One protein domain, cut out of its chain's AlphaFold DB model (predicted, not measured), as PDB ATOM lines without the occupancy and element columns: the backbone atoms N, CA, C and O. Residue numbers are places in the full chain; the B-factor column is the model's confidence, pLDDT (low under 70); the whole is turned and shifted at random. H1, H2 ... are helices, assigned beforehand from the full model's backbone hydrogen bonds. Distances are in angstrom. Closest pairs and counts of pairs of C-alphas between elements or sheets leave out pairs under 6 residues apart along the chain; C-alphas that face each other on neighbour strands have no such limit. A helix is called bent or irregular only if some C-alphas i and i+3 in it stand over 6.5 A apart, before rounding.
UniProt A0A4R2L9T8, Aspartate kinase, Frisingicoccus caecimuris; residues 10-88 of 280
ATOM      1  N   GLU A  10      72.242  84.210  60.317       82.06
ATOM      2  CA  GLU A  10      72.556  82.830  60.707       82.06
ATOM      3  C   GLU A  10      74.026  82.660  61.096       82.06
ATOM      4  O   GLU A  10      74.338  82.057  62.121       82.06
ATOM      5  N   GLU A  11      74.945  83.265  60.345       80.81
ATOM      6  CA  GLU A  11      76.376  83.255  60.644       80.81
ATOM      7  C   GLU A  11      76.683  83.955  61.973       80.81
ATOM      8  O   GLU A  11      77.529  83.488  62.745       80.81
ATOM      9  N   ARG A  12      75.980  85.061  62.270       81.12
ATOM     10  CA  ARG A  12      76.072  85.754  63.566       81.12
ATOM     11  C   ARG A  12      75.589  84.859  64.703       81.12
ATOM     12  O   ARG A  12      76.302  84.747  65.700       81.12
ATOM     13  N   LYS A  13      74.439  84.191  64.539       87.44
ATOM     14  CA  LYS A  13      73.918  83.230  65.526       87.44
ATOM     15  C   LYS A  13      74.911  82.090  65.748       87.44
ATOM     16  O   LYS A  13      75.304  81.843  66.883       87.44
ATOM     17  N   ARG A  14      75.409  81.461  64.679       87.94
ATOM     18  CA  ARG A  14      76.362  80.341  64.758       87.94
ATOM     19  C   ARG A  14      77.644  80.721  65.499       87.94
ATOM     20  O   ARG A  14      78.085  79.991  66.383       87.94
ATOM     21  N   ARG A  15      78.228  81.885  65.186       86.38
ATOM     22  CA  ARG A  15      79.412  82.402  65.899       86.38
ATOM     23  C   ARG A  15      79.116  82.696  67.369       86.38
ATOM     24  O   ARG A  15      79.969  82.436  68.215       86.38
ATOM     25  N   ARG A  16      77.935  83.241  67.674       91.38
ATOM     26  CA  ARG A  16      77.505  83.522  69.048       91.38
ATOM     27  C   ARG A  16      77.335  82.235  69.850       91.38
ATOM     28  O   ARG A  16      77.904  82.156  70.928       91.38
ATOM     29  N   LEU A  17      76.689  81.209  69.297       90.56
ATOM     30  CA  LEU A  17      76.557  79.896  69.938       90.56
ATOM     31  C   LEU A  17      77.917  79.227  70.164       90.56
ATOM     32  O   LEU A  17      78.181  78.729  71.254       90.56
ATOM     33  N   GLN A  18      78.826  79.280  69.184       89.19
ATOM     34  CA  GLN A  18      80.179  78.734  69.336       89.19
ATOM     35  C   GLN A  18      80.936  79.393  70.501       89.19
ATOM     36  O   GLN A  18      81.523  78.702  71.334       89.19
ATOM     37  N   LYS A  19      80.892  80.728  70.589       89.69
ATOM     38  CA  LYS A  19      81.489  81.477  71.705       89.69
ATOM     39  C   LYS A  19      80.732  81.268  73.018       89.69
ATOM     40  O   LYS A  19      81.355  81.221  74.070       89.69
ATOM     41  N   GLY A  20      79.411  81.120  72.960       90.88
ATOM     42  CA  GLY A  20      78.550  80.826  74.101       90.88
ATOM     43  C   GLY A  20      78.902  79.488  74.740       90.88
ATOM     44  O   GLY A  20      79.046  79.414  75.955       90.88
ATOM     45  N   LYS A  21      79.164  78.462  73.921       91.62
ATOM     46  CA  LYS A  21      79.638  77.154  74.384       91.62
ATOM     47  C   LYS A  21      80.961  77.258  75.144       91.62
ATOM     48  O   LYS A  21      81.100  76.662  76.203       91.62
ATOM     49  N   GLN A  22      81.919  78.031  74.627       89.25
ATOM     50  CA  GLN A  22      83.194  78.273  75.313       89.25
ATOM     51  C   GLN A  22      83.003  79.060  76.614       89.25
ATOM     52  O   GLN A  22      83.603  78.727  77.629       89.25
ATOM     53  N   TRP A  23      82.143  80.079  76.593       92.50
ATOM     54  CA  TRP A  23      81.844  80.897  77.764       92.50
ATOM     55  C   TRP A  23      81.228  80.077  78.903       92.50
ATOM     56  O   TRP A  23      81.643  80.251  80.048       92.50
ATOM     57  N   LEU A  24      80.324  79.140  78.593       90.19
ATOM     58  CA  LEU A  24      79.706  78.248  79.581       90.19
ATOM     59  C   LEU A  24      80.731  77.407  80.351       90.19
ATOM     60  O   LEU A  24      80.569  77.226  81.552       90.19
ATOM     61  N   LEU A  25      81.813  76.959  79.703       88.94
ATOM     62  CA  LEU A  25      82.888  76.199  80.363       88.94
ATOM     63  C   LEU A  25      83.649  77.024  81.411       88.94
ATOM     64  O   LEU A  25      84.263  76.470  82.315       88.94
ATOM     65  N   THR A  26      83.620  78.348  81.275       90.38
ATOM     66  CA  THR A  26      84.324  79.301  82.147       90.38
ATOM     67  C   THR A  26      83.377  80.092  83.053       90.38
ATOM     68  O   THR A  26      83.812  81.007  83.751       90.38
ATOM     69  N   TYR A  27      82.076  79.793  83.027       90.44
ATOM     70  CA  TYR A  27      81.074  80.551  83.763       90.44
ATOM     71  C   TYR A  27      81.096  80.185  85.252       90.44
ATOM     72  O   TYR A  27      80.807  79.053  85.624       90.44
ATOM     73  N   GLN A  28      81.404  81.162  86.108       88.31
ATOM     74  CA  GLN A  28      81.481  80.986  87.568       88.31
ATOM     75  C   GLN A  28      80.272  81.563  88.327       88.31
ATOM     76  O   GLN A  28      80.239  81.546  89.555       88.31
ATOM     77  N   GLY A  29      79.281  82.114  87.620       86.69
ATOM     78  CA  GLY A  29      78.095  82.699  88.247       86.69
ATOM     79  C   GLY A  29      77.034  81.659  88.617       86.69
ATOM     80  O   GLY A  29      77.093  80.497  88.220       86.69
ATOM     81  N   THR A  30      75.994  82.088  89.333       85.94
ATOM     82  CA  THR A  30      74.866  81.200  89.653       85.94
ATOM     83  C   THR A  30      73.974  80.956  88.423       85.94
ATOM     84  O   THR A  30      73.851  81.844  87.565       85.94
ATOM     85  N   PRO A  31      73.289  79.793  88.327       82.25
ATOM     86  CA  PRO A  31      72.337  79.508  87.247       82.25
ATOM     87  C   PRO A  31      71.216  80.551  87.133       82.25
ATOM     88  O   PRO A  31      70.806  80.914  86.033       82.25
ATOM     89  N   LYS A  32      70.789  81.114  88.271       80.00
ATOM     90  CA  LYS A  32      69.765  82.169  88.354       80.00
ATOM     91  C   LYS A  32      70.133  83.433  87.564       80.00
ATOM     92  O   LYS A  32      69.251  84.084  87.013       80.00
ATOM     93  N   HIS A  33      71.418  83.786  87.494       87.00
ATOM     94  CA  HIS A  33      71.893  84.987  86.792       87.00
ATOM     95  C   HIS A  33      72.470  84.698  85.401       87.00
ATOM     96  O   HIS A  33      72.913  85.618  84.715       87.00
ATOM     97  N   MET A  34      72.422  83.443  84.951       89.25
ATOM     98  CA  MET A  34      73.045  83.010  83.701       89.25
ATOM     99  C   MET A  34      72.479  83.740  82.477       89.25
ATOM    100  O   MET A  34      73.248  84.214  81.645       89.25
ATOM    101  N   VAL A  35      71.155  83.928  82.413       88.19
ATOM    102  CA  VAL A  35      70.488  84.677  81.328       88.19
ATOM    103  C   VAL A  35      70.955  86.134  81.295       88.19
ATOM    104  O   VAL A  35      71.272  86.660  80.229       88.19
ATOM    105  N   LYS A  36      71.055  86.782  82.465       88.00
ATOM    106  CA  LYS A  36      71.515  88.172  82.592       88.00
ATOM    107  C   LYS A  36      72.949  88.324  82.078       88.00
ATOM    108  O   LYS A  36      73.193  89.163  81.213       88.00
ATOM    109  N   HIS A  37      73.866  87.486  82.558       92.56
ATOM    110  CA  HIS A  37      75.278  87.557  82.179       92.56
ATOM    111  C   HIS A  37      75.512  87.177  80.711       92.56
ATOM    112  O   HIS A  37      76.351  87.786  80.048       92.56
ATOM    113  N   TYR A  38      74.750  86.220  80.170       90.88
ATOM    114  CA  TYR A  38      74.816  85.877  78.748       90.88
ATOM    115  C   TYR A  38      74.371  87.055  77.874       90.88
ATOM    116  O   TYR A  38      75.068  87.429  76.928       90.88
ATOM    117  N   ARG A  39      73.248  87.696  78.223       92.88
ATOM    118  CA  ARG A  39      72.757  88.907  77.552       92.88
ATOM    119  C   ARG A  39      73.797  90.023  77.553       92.88
ATOM    120  O   ARG A  39      74.028  90.625  76.510       92.88
ATOM    121  N   GLU A  40      74.423  90.291  78.694       88.62
ATOM    122  CA  GLU A  40      75.446  91.337  78.824       88.62
ATOM    123  C   GLU A  40      76.700  91.008  78.006       88.62
ATOM    124  O   GLU A  40      77.249  91.880  77.338       88.62
ATOM    125  N   ARG A  41      77.116  89.736  77.988       89.19
ATOM    126  CA  ARG A  41      78.306  89.280  77.259       89.19
ATOM    127  C   ARG A  41      78.136  89.288  75.740       89.19
ATOM    128  O   ARG A  41      79.113  89.511  75.025       89.19
ATOM    129  N   PHE A  42      76.935  88.984  75.249       86.88
ATOM    130  CA  PHE A  42      76.665  88.792  73.820       86.88
ATOM    131  C   PHE A  42      75.727  89.839  73.206       86.88
ATOM    132  O   PHE A  42      75.457  89.761  72.007       86.88
ATOM    133  N   HIS A  43      75.274  90.817  73.995       83.69
ATOM    134  CA  HIS A  43      74.410  91.929  73.588       83.69
ATOM    135  C   HIS A  43      73.120  91.475  72.878       83.69
ATOM    136  O   HIS A  43      72.814  91.914  71.770       83.69
ATOM    137  N   VAL A  44      72.372  90.567  73.512       85.56
ATOM    138  CA  VAL A  44      71.096  90.018  73.004       85.56
ATOM    139  C   VAL A  44      69.940  90.274  73.975       85.56
ATOM    140  O   VAL A  44      70.171  90.505  75.155       85.56
ATOM    141  N   ASP A  45      68.690  90.234  73.519       83.81
ATOM    142  CA  ASP A  45      67.522  90.295  74.413       83.81
ATOM    143  C   ASP A  45      67.377  89.026  75.281       83.81
ATOM    144  O   ASP A  45      68.078  88.028  75.066       83.81
ATOM    145  N   SER A  46      66.507  89.068  76.299       83.56
ATOM    146  CA  SER A  46      66.423  87.984  77.287       83.56
ATOM    147  C   SER A  46      65.860  86.703  76.662       83.56
ATOM    148  O   SER A  46      66.411  85.629  76.904       83.56
ATOM    149  N   MET A  47      64.846  86.800  75.796       85.38
ATOM    150  CA  MET A  47      64.317  85.657  75.043       85.38
ATOM    151  C   MET A  47      65.363  85.029  74.113       85.38
ATOM    152  O   MET A  47      65.437  83.802  74.013       85.38
ATOM    153  N   THR A  48      66.187  85.833  73.441       86.44
ATOM    154  CA  THR A  48      67.283  85.325  72.601       86.44
ATOM    155  C   THR A  48      68.357  84.631  73.438       86.44
ATOM    156  O   THR A  48      68.810  83.553  73.057       86.44
ATOM    157  N   ALA A  49      68.728  85.189  74.596       88.50
ATOM    158  CA  ALA A  49      69.669  84.549  75.516       88.50
ATOM    159  C   ALA A  49      69.151  83.192  76.018       88.50
ATOM    160  O   ALA A  49      69.904  82.223  76.033       88.50
ATOM    161  N   VAL A  50      67.866  83.099  76.379       89.81
ATOM    162  CA  VAL A  50      67.237  81.839  76.811       89.81
ATOM    163  C   VAL A  50      67.278  80.790  75.702       89.81
ATOM    164  O   VAL A  50      67.715  79.672  75.954       89.81
ATOM    165  N   LYS A  51      66.888  81.147  74.471       89.06
ATOM    166  CA  LYS A  51      66.915  80.221  73.324       89.06
ATOM    167  C   LYS A  51      68.323  79.710  73.033       89.06
ATOM    168  O   LYS A  51      68.510  78.515  72.825       89.06
ATOM    169  N   ASP A  52      69.308  80.605  73.045       91.50
ATOM    170  CA  ASP A  52      70.701  80.229  72.822       91.50
ATOM    171  C   ASP A  52      71.216  79.311  73.943       91.50
ATOM    172  O   ASP A  52      71.904  78.335  73.669       91.50
ATOM    173  N   LEU A  53      70.864  79.583  75.203       91.31
ATOM    174  CA  LEU A  53      71.251  78.749  76.344       91.31
ATOM    175  C   LEU A  53      70.568  77.371  76.315       91.31
ATOM    176  O   LEU A  53      71.234  76.378  76.598       91.31
ATOM    177  N   GLN A  54      69.299  77.284  75.900       91.50
ATOM    178  CA  GLN A  54      68.608  76.009  75.660       91.50
ATOM    179  C   GLN A  54      69.290  75.192  74.555       91.50
ATOM    180  O   GLN A  54      69.535  74.002  74.730       91.50
ATOM    181  N   GLU A  55      69.668  75.834  73.446       91.50
ATOM    182  CA  GLU A  55      70.395  75.195  72.336       91.50
ATOM    183  C   GLU A  55      71.810  74.742  72.746       91.50
ATOM    184  O   GLU A  55      72.369  73.807  72.174       91.50
ATOM    185  N   LEU A  56      72.377  75.367  73.782       91.06
ATOM    186  CA  LEU A  56      73.639  74.979  74.409       91.06
ATOM    187  C   LEU A  56      73.480  73.940  75.537       91.06
ATOM    188  O   LEU A  56      74.488  73.536  76.119       91.06
ATOM    189  N   GLY A  57      72.256  73.478  75.818       87.81
ATOM    190  CA  GLY A  57      71.967  72.402  76.773       87.81
ATOM    191  C   GLY A  57      71.594  72.853  78.190       87.81
ATOM    192  O   GLY A  57      71.583  72.028  79.102       87.81
ATOM    193  N   VAL A  58      71.299  74.138  78.407       89.06
ATOM    194  CA  VAL A  58      70.812  74.647  79.699       89.06
ATOM    195  C   VAL A  58      69.300  74.458  79.797       89.06
ATOM    196  O   VAL A  58      68.538  74.994  78.992       89.06
ATOM    197  N   ASN A  59      68.861  73.725  80.819       86.38
ATOM    198  CA  ASN A  59      67.445  73.464  81.059       86.38
ATOM    199  C   ASN A  59      66.812  74.571  81.913       86.38
ATOM    200  O   ASN A  59      67.368  74.972  82.936       86.38
ATOM    201  N   TYR A  60      65.618  75.008  81.516       85.69
ATOM    202  CA  TYR A  60      64.772  75.946  82.257       85.69
ATOM    203  C   TYR A  60      63.411  75.301  82.514       85.69
ATOM    204  O   TYR A  60      62.883  74.621  81.633       85.69
ATOM    205  N   SER A  61      62.836  75.510  83.701       87.69
ATOM    206  CA  SER A  61      61.460  75.082  83.975       87.69
ATOM    207  C   SER A  61      60.459  75.943  83.202       87.69
ATOM    208  O   SER A  61      60.748  77.093  82.862       87.69
ATOM    209  N   GLN A  62      59.255  75.414  82.963       83.12
ATOM    210  CA  GLN A  62      58.192  76.175  82.301       83.12
ATOM    211  C   GLN A  62      57.862  77.466  83.069       83.12
ATOM    212  O   GLN A  62      57.764  78.532  82.474       83.12
ATOM    213  N   GLU A  63      57.829  77.397  84.401       86.12
ATOM    214  CA  GLU A  63      57.617  78.559  85.269       86.12
ATOM    215  C   GLU A  63      58.712  79.630  85.102       86.12
ATOM    216  O   GLU A  63      58.424  80.827  85.055       86.12
ATOM    217  N   GLN A  64      59.980  79.225  84.968       81.62
ATOM    218  CA  GLN A  64      61.083  80.158  84.717       81.62
ATOM    219  C   GLN A  64      60.951  80.838  83.352       81.62
ATOM    220  O   GLN A  64      61.182  82.043  83.251       81.62
ATOM    221  N   LEU A  65      60.563  80.086  82.320       82.62
ATOM    222  CA  LEU A  65      60.325  80.624  80.979       82.62
ATOM    223  C   LEU A  65      59.173  81.633  80.981       82.62
ATOM    224  O   LEU A  65      59.321  82.727  80.437       82.62
ATOM    225  N   ASP A  66      58.067  81.305  81.649       84.31
ATOM    226  CA  ASP A  66      56.889  82.170  81.742       84.31
ATOM    227  C   ASP A  66      57.191  83.453  82.530       84.31
ATOM    228  O   ASP A  66      56.753  84.539  82.149       84.31
ATOM    229  N   ASN A  67      57.991  83.367  83.598       86.56
ATOM    230  CA  ASN A  67      58.440  84.534  84.362       86.56
ATOM    231  C   ASN A  67      59.346  85.457  83.537       86.56
ATOM    232  O   ASN A  67      59.164  86.673  83.559       86.56
ATOM    233  N   ILE A  68      60.301  84.896  82.786       83.38
ATOM    234  CA  ILE A  68      61.190  85.679  81.911       83.38
ATOM    235  C   ILE A  68      60.387  86.348  80.793       83.38
ATOM    236  O   ILE A  68      60.597  87.528  80.512       83.38
ATOM    237  N   LYS A  69      59.444  85.615  80.192       84.31
ATOM    238  CA  LYS A  69      58.579  86.126  79.129       84.31
ATOM    239  C   LYS A  69      57.695  87.271  79.624       84.31
ATOM    240  O   LYS A  69      57.717  88.338  79.016       84.31
ATOM    241  N   ARG A  70      56.999  87.095  80.756       86.38
ATOM    242  CA  ARG A  70      56.174  88.151  81.375       86.38
ATOM    243  C   ARG A  70      56.993  89.394  81.713       86.38
ATOM    244  O   ARG A  70      56.583  90.496  81.371       86.38
ATOM    245  N   ALA A  71      58.175  89.222  82.306       83.44
ATOM    246  CA  ALA A  71      59.058  90.342  82.630       83.44
ATOM    247  C   ALA A  71      59.545  91.098  81.376       83.44
ATOM    248  O   ALA A  71      59.707  92.318  81.405       83.44
ATOM    249  N   GLU A  72      59.787  90.401  80.260       79.88
ATOM    250  CA  GLU A  72      60.178  91.036  78.998       79.88
ATOM    251  C   GLU A  72      59.007  91.762  78.318       79.88
ATOM    252  O   GLU A  72      59.190  92.882  77.836       79.88
ATOM    253  N   GLU A  73      57.809  91.174  78.336       82.31
ATOM    254  CA  GLU A  73      56.569  91.809  77.870       82.31
ATOM    255  C   GLU A  73      56.244  93.070  78.678       82.31
ATOM    256  O   GLU A  73      55.959  94.118  78.097       82.31
ATOM    257  N   GLU A  74      56.365  93.009  80.003       86.00
ATOM    258  CA  GLU A  74      56.137  94.148  80.890       86.00
ATOM    259  C   GLU A  74      57.170  95.258  80.666       86.00
ATOM    260  O   GLU A  74      56.794  96.421  80.519       86.00
ATOM    261  N   ARG A  75      58.458  94.916  80.510       83.19
ATOM    262  CA  ARG A  75      59.506  95.889  80.154       83.19
ATOM    263  C   ARG A  75      59.224  96.563  78.810       83.19
ATOM    264  O   ARG A  75      59.433  97.765  78.668       83.19
ATOM    265  N   LEU A  76      58.790  95.799  77.802       76.12
ATOM    266  CA  LEU A  76      58.430  96.340  76.487       76.12
ATOM    267  C   LEU A  76      57.202  97.248  76.576       76.12
ATOM    268  O   LEU A  76      57.205  98.315  75.966       76.12
ATOM    269  N   LYS A  77      56.191  96.857  77.358       83.19
ATOM    270  CA  LYS A  77      54.993  97.662  77.613       83.19
ATOM    271  C   LYS A  77      55.342  98.968  78.321       83.19
ATOM    272  O   LYS A  77      54.941 100.017  77.840       83.19
ATOM    273  N   GLN A  78      56.136  98.924  79.392       84.19
ATOM    274  CA  GLN A  78      56.614 100.120  80.093       84.19
ATOM    275  C   GLN A  78      57.419 101.030  79.166       84.19
ATOM    276  O   GLN A  78      57.190 102.231  79.152       84.19
ATOM    277  N   LYS A  79      58.313 100.471  78.340       78.62
ATOM    278  CA  LYS A  79      59.076 101.257  77.361       78.62
ATOM    279  C   LYS A  79      58.176 101.918  76.311       78.62
ATOM    280  O   LYS A  79      58.463 103.039  75.911       78.62
ATOM    281  N   ARG A  80      57.115 101.239  75.853       74.69
ATOM    282  CA  ARG A  80      56.113 101.826  74.945       74.69
ATOM    283  C   ARG A  80      55.342 102.948  75.624       74.69
ATOM    284  O   ARG A  80      55.321 104.035  75.081       74.69
ATOM    285  N   LEU A  81      54.816 102.702  76.822       80.31
ATOM    286  CA  LEU A  81      54.063 103.695  77.590       80.31
ATOM    287  C   LEU A  81      54.915 104.930  77.911       80.31
ATOM    288  O   LEU A  81      54.444 106.053  77.827       80.31
ATOM    289  N   GLN A  82      56.188 104.714  78.254       76.81
ATOM    290  CA  GLN A  82      57.153 105.779  78.495       76.81
ATOM    291  C   GLN A  82      57.424 106.573  77.216       76.81
ATOM    292  O   GLN A  82      57.380 107.791  77.261       76.81
ATOM    293  N   LYS A  83      57.630 105.901  76.074       71.88
ATOM    294  CA  LYS A  83      57.786 106.574  74.777       71.88
ATOM    295  C   LYS A  83      56.519 107.339  74.379       71.88
ATOM    296  O   LYS A  83      56.620 108.436  73.860       71.88
ATOM    297  N   GLU A  84      55.336 106.777  74.614       72.31
ATOM    298  CA  GLU A  84      54.049 107.444  74.371       72.31
ATOM    299  C   GLU A  84      53.885 108.676  75.261       72.31
ATOM    300  O   GLU A  84      53.419 109.706  74.790       72.31
ATOM    301  N   LYS A  85      54.299 108.591  76.529       73.38
ATOM    302  CA  LYS A  85      54.293 109.720  77.460       73.38
ATOM    303  C   LYS A  85      55.306 110.793  77.054       73.38
ATOM    304  O   LYS A  85      54.940 111.954  77.008       73.38
ATOM    305  N   GLU A  86      56.529 110.404  76.705       69.38
ATOM    306  CA  GLU A  86      57.569 111.306  76.194       69.38
ATOM    307  C   GLU A  86      57.133 111.980  74.890       69.38
ATOM    308  O   GLU A  86      57.316 113.179  74.738       69.38
ATOM    309  N   ASN A  87      56.515 111.240  73.964       64.06
ATOM    310  CA  ASN A  87      55.935 111.803  72.746       64.06
ATOM    311  C   ASN A  87      54.788 112.764  73.079       64.06
ATOM    312  O   ASN A  87      54.714 113.839  72.499       64.06
ATOM    313  N   ARG A  88      53.909 112.405  74.020       66.25
ATOM    314  CA  ARG A  88      52.805 113.269  74.448       66.25
ATOM    315  C   ARG A  88      53.323 114.574  75.045       66.25
ATOM    316  O   ARG A  88      52.912 115.615  74.571       66.25
TER     317      ARG A  88
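Overview. This is residues 10 to 88 of the 280 residues of the protein "Aspartate kinase" of Frisingicoccus caecimuris (UniProt A0A4R2L9T8). A small body of three short helices, H1, H2 and H3, has one long helix, H4, that begins beside it and sticks out as a straight arm with residues 73 to 88. H1 and H2 each cross H3 steeply, while H4 folds back along H3 as a helical hairpin and then runs on past it. The printed part has 79 residues with four named helices, in the order H1, H2, H3, H4, and no named strand; its class is all helix. The whole is loose, with a radius of gyration of the C-alphas of 14.7 A, and elongated, spanning 48 by 30 by 22 A, and the arm makes the length.

Arrangement. H1, residues 10 to 25, is close to but not clearly touching H2, residues 31 to 42: their closest C-alphas, those of Arg 16 and Phe 42, are 7.2 A apart, and they run opposite ways at a steep tilt of 46 degrees. H3, residues 46 to 55, is the hub, touching the other three helices. H1 only just touches H3, with 3 pairs of C-alphas within 8 A and with its residues 17 to 20 alone; the closest C-alphas are those of Leu 17 and Asp 52, 6.5 A apart, and the lines are about perpendicular at 74 degrees. H2 touches H3 with residues 35 to 39 alone, closest at the C-alphas of Arg 39 and Ala 49, 5.7 A apart, and is about perpendicular to it at 75 degrees. H4, residues 62 to 88, forms a hairpin with H3: they run opposite ways at a shallow tilt of 27 degrees. H4 touches H3 with residues 68 to 72 alone, and the closest C-alphas, those of Met 47 and Lys 69, are 7.1 A apart. H4 is apart from H1 and from H2. In H3 and H4 every O i to N i+4 pair is within hydrogen-bond range; in H1 11 of 12 are, and in H2 6 of 8.

Along the chain. H1 begins at C-alpha 10, (72.556, 82.830, 60.707), and is 23.2 A long from first to last C-alpha. H2, 16.9 A long, is irregular: C-alphas 32 and 35 are 7.5 A apart. H3 begins at C-alpha 46, (66.423, 87.984, 77.287), and is 14.3 A long. H4, the longest at 38.3 A, ends at C-alpha 88, (52.805, 113.269, 74.448).

Size, cuts and confidence. The two C-alphas farthest apart are those of Leu 25 and Arg 88, at 48.1 A. Without residues 73 to 88, which stand free, the body spans 29 by 27 by 19 A. The printed part has no cut; the links H1 to H2 and H2 to H3 are tight, and the link H3 to H4 is short. The mean pLDDT of the printed part is 85.1, and residues 86 to 88 are under 70.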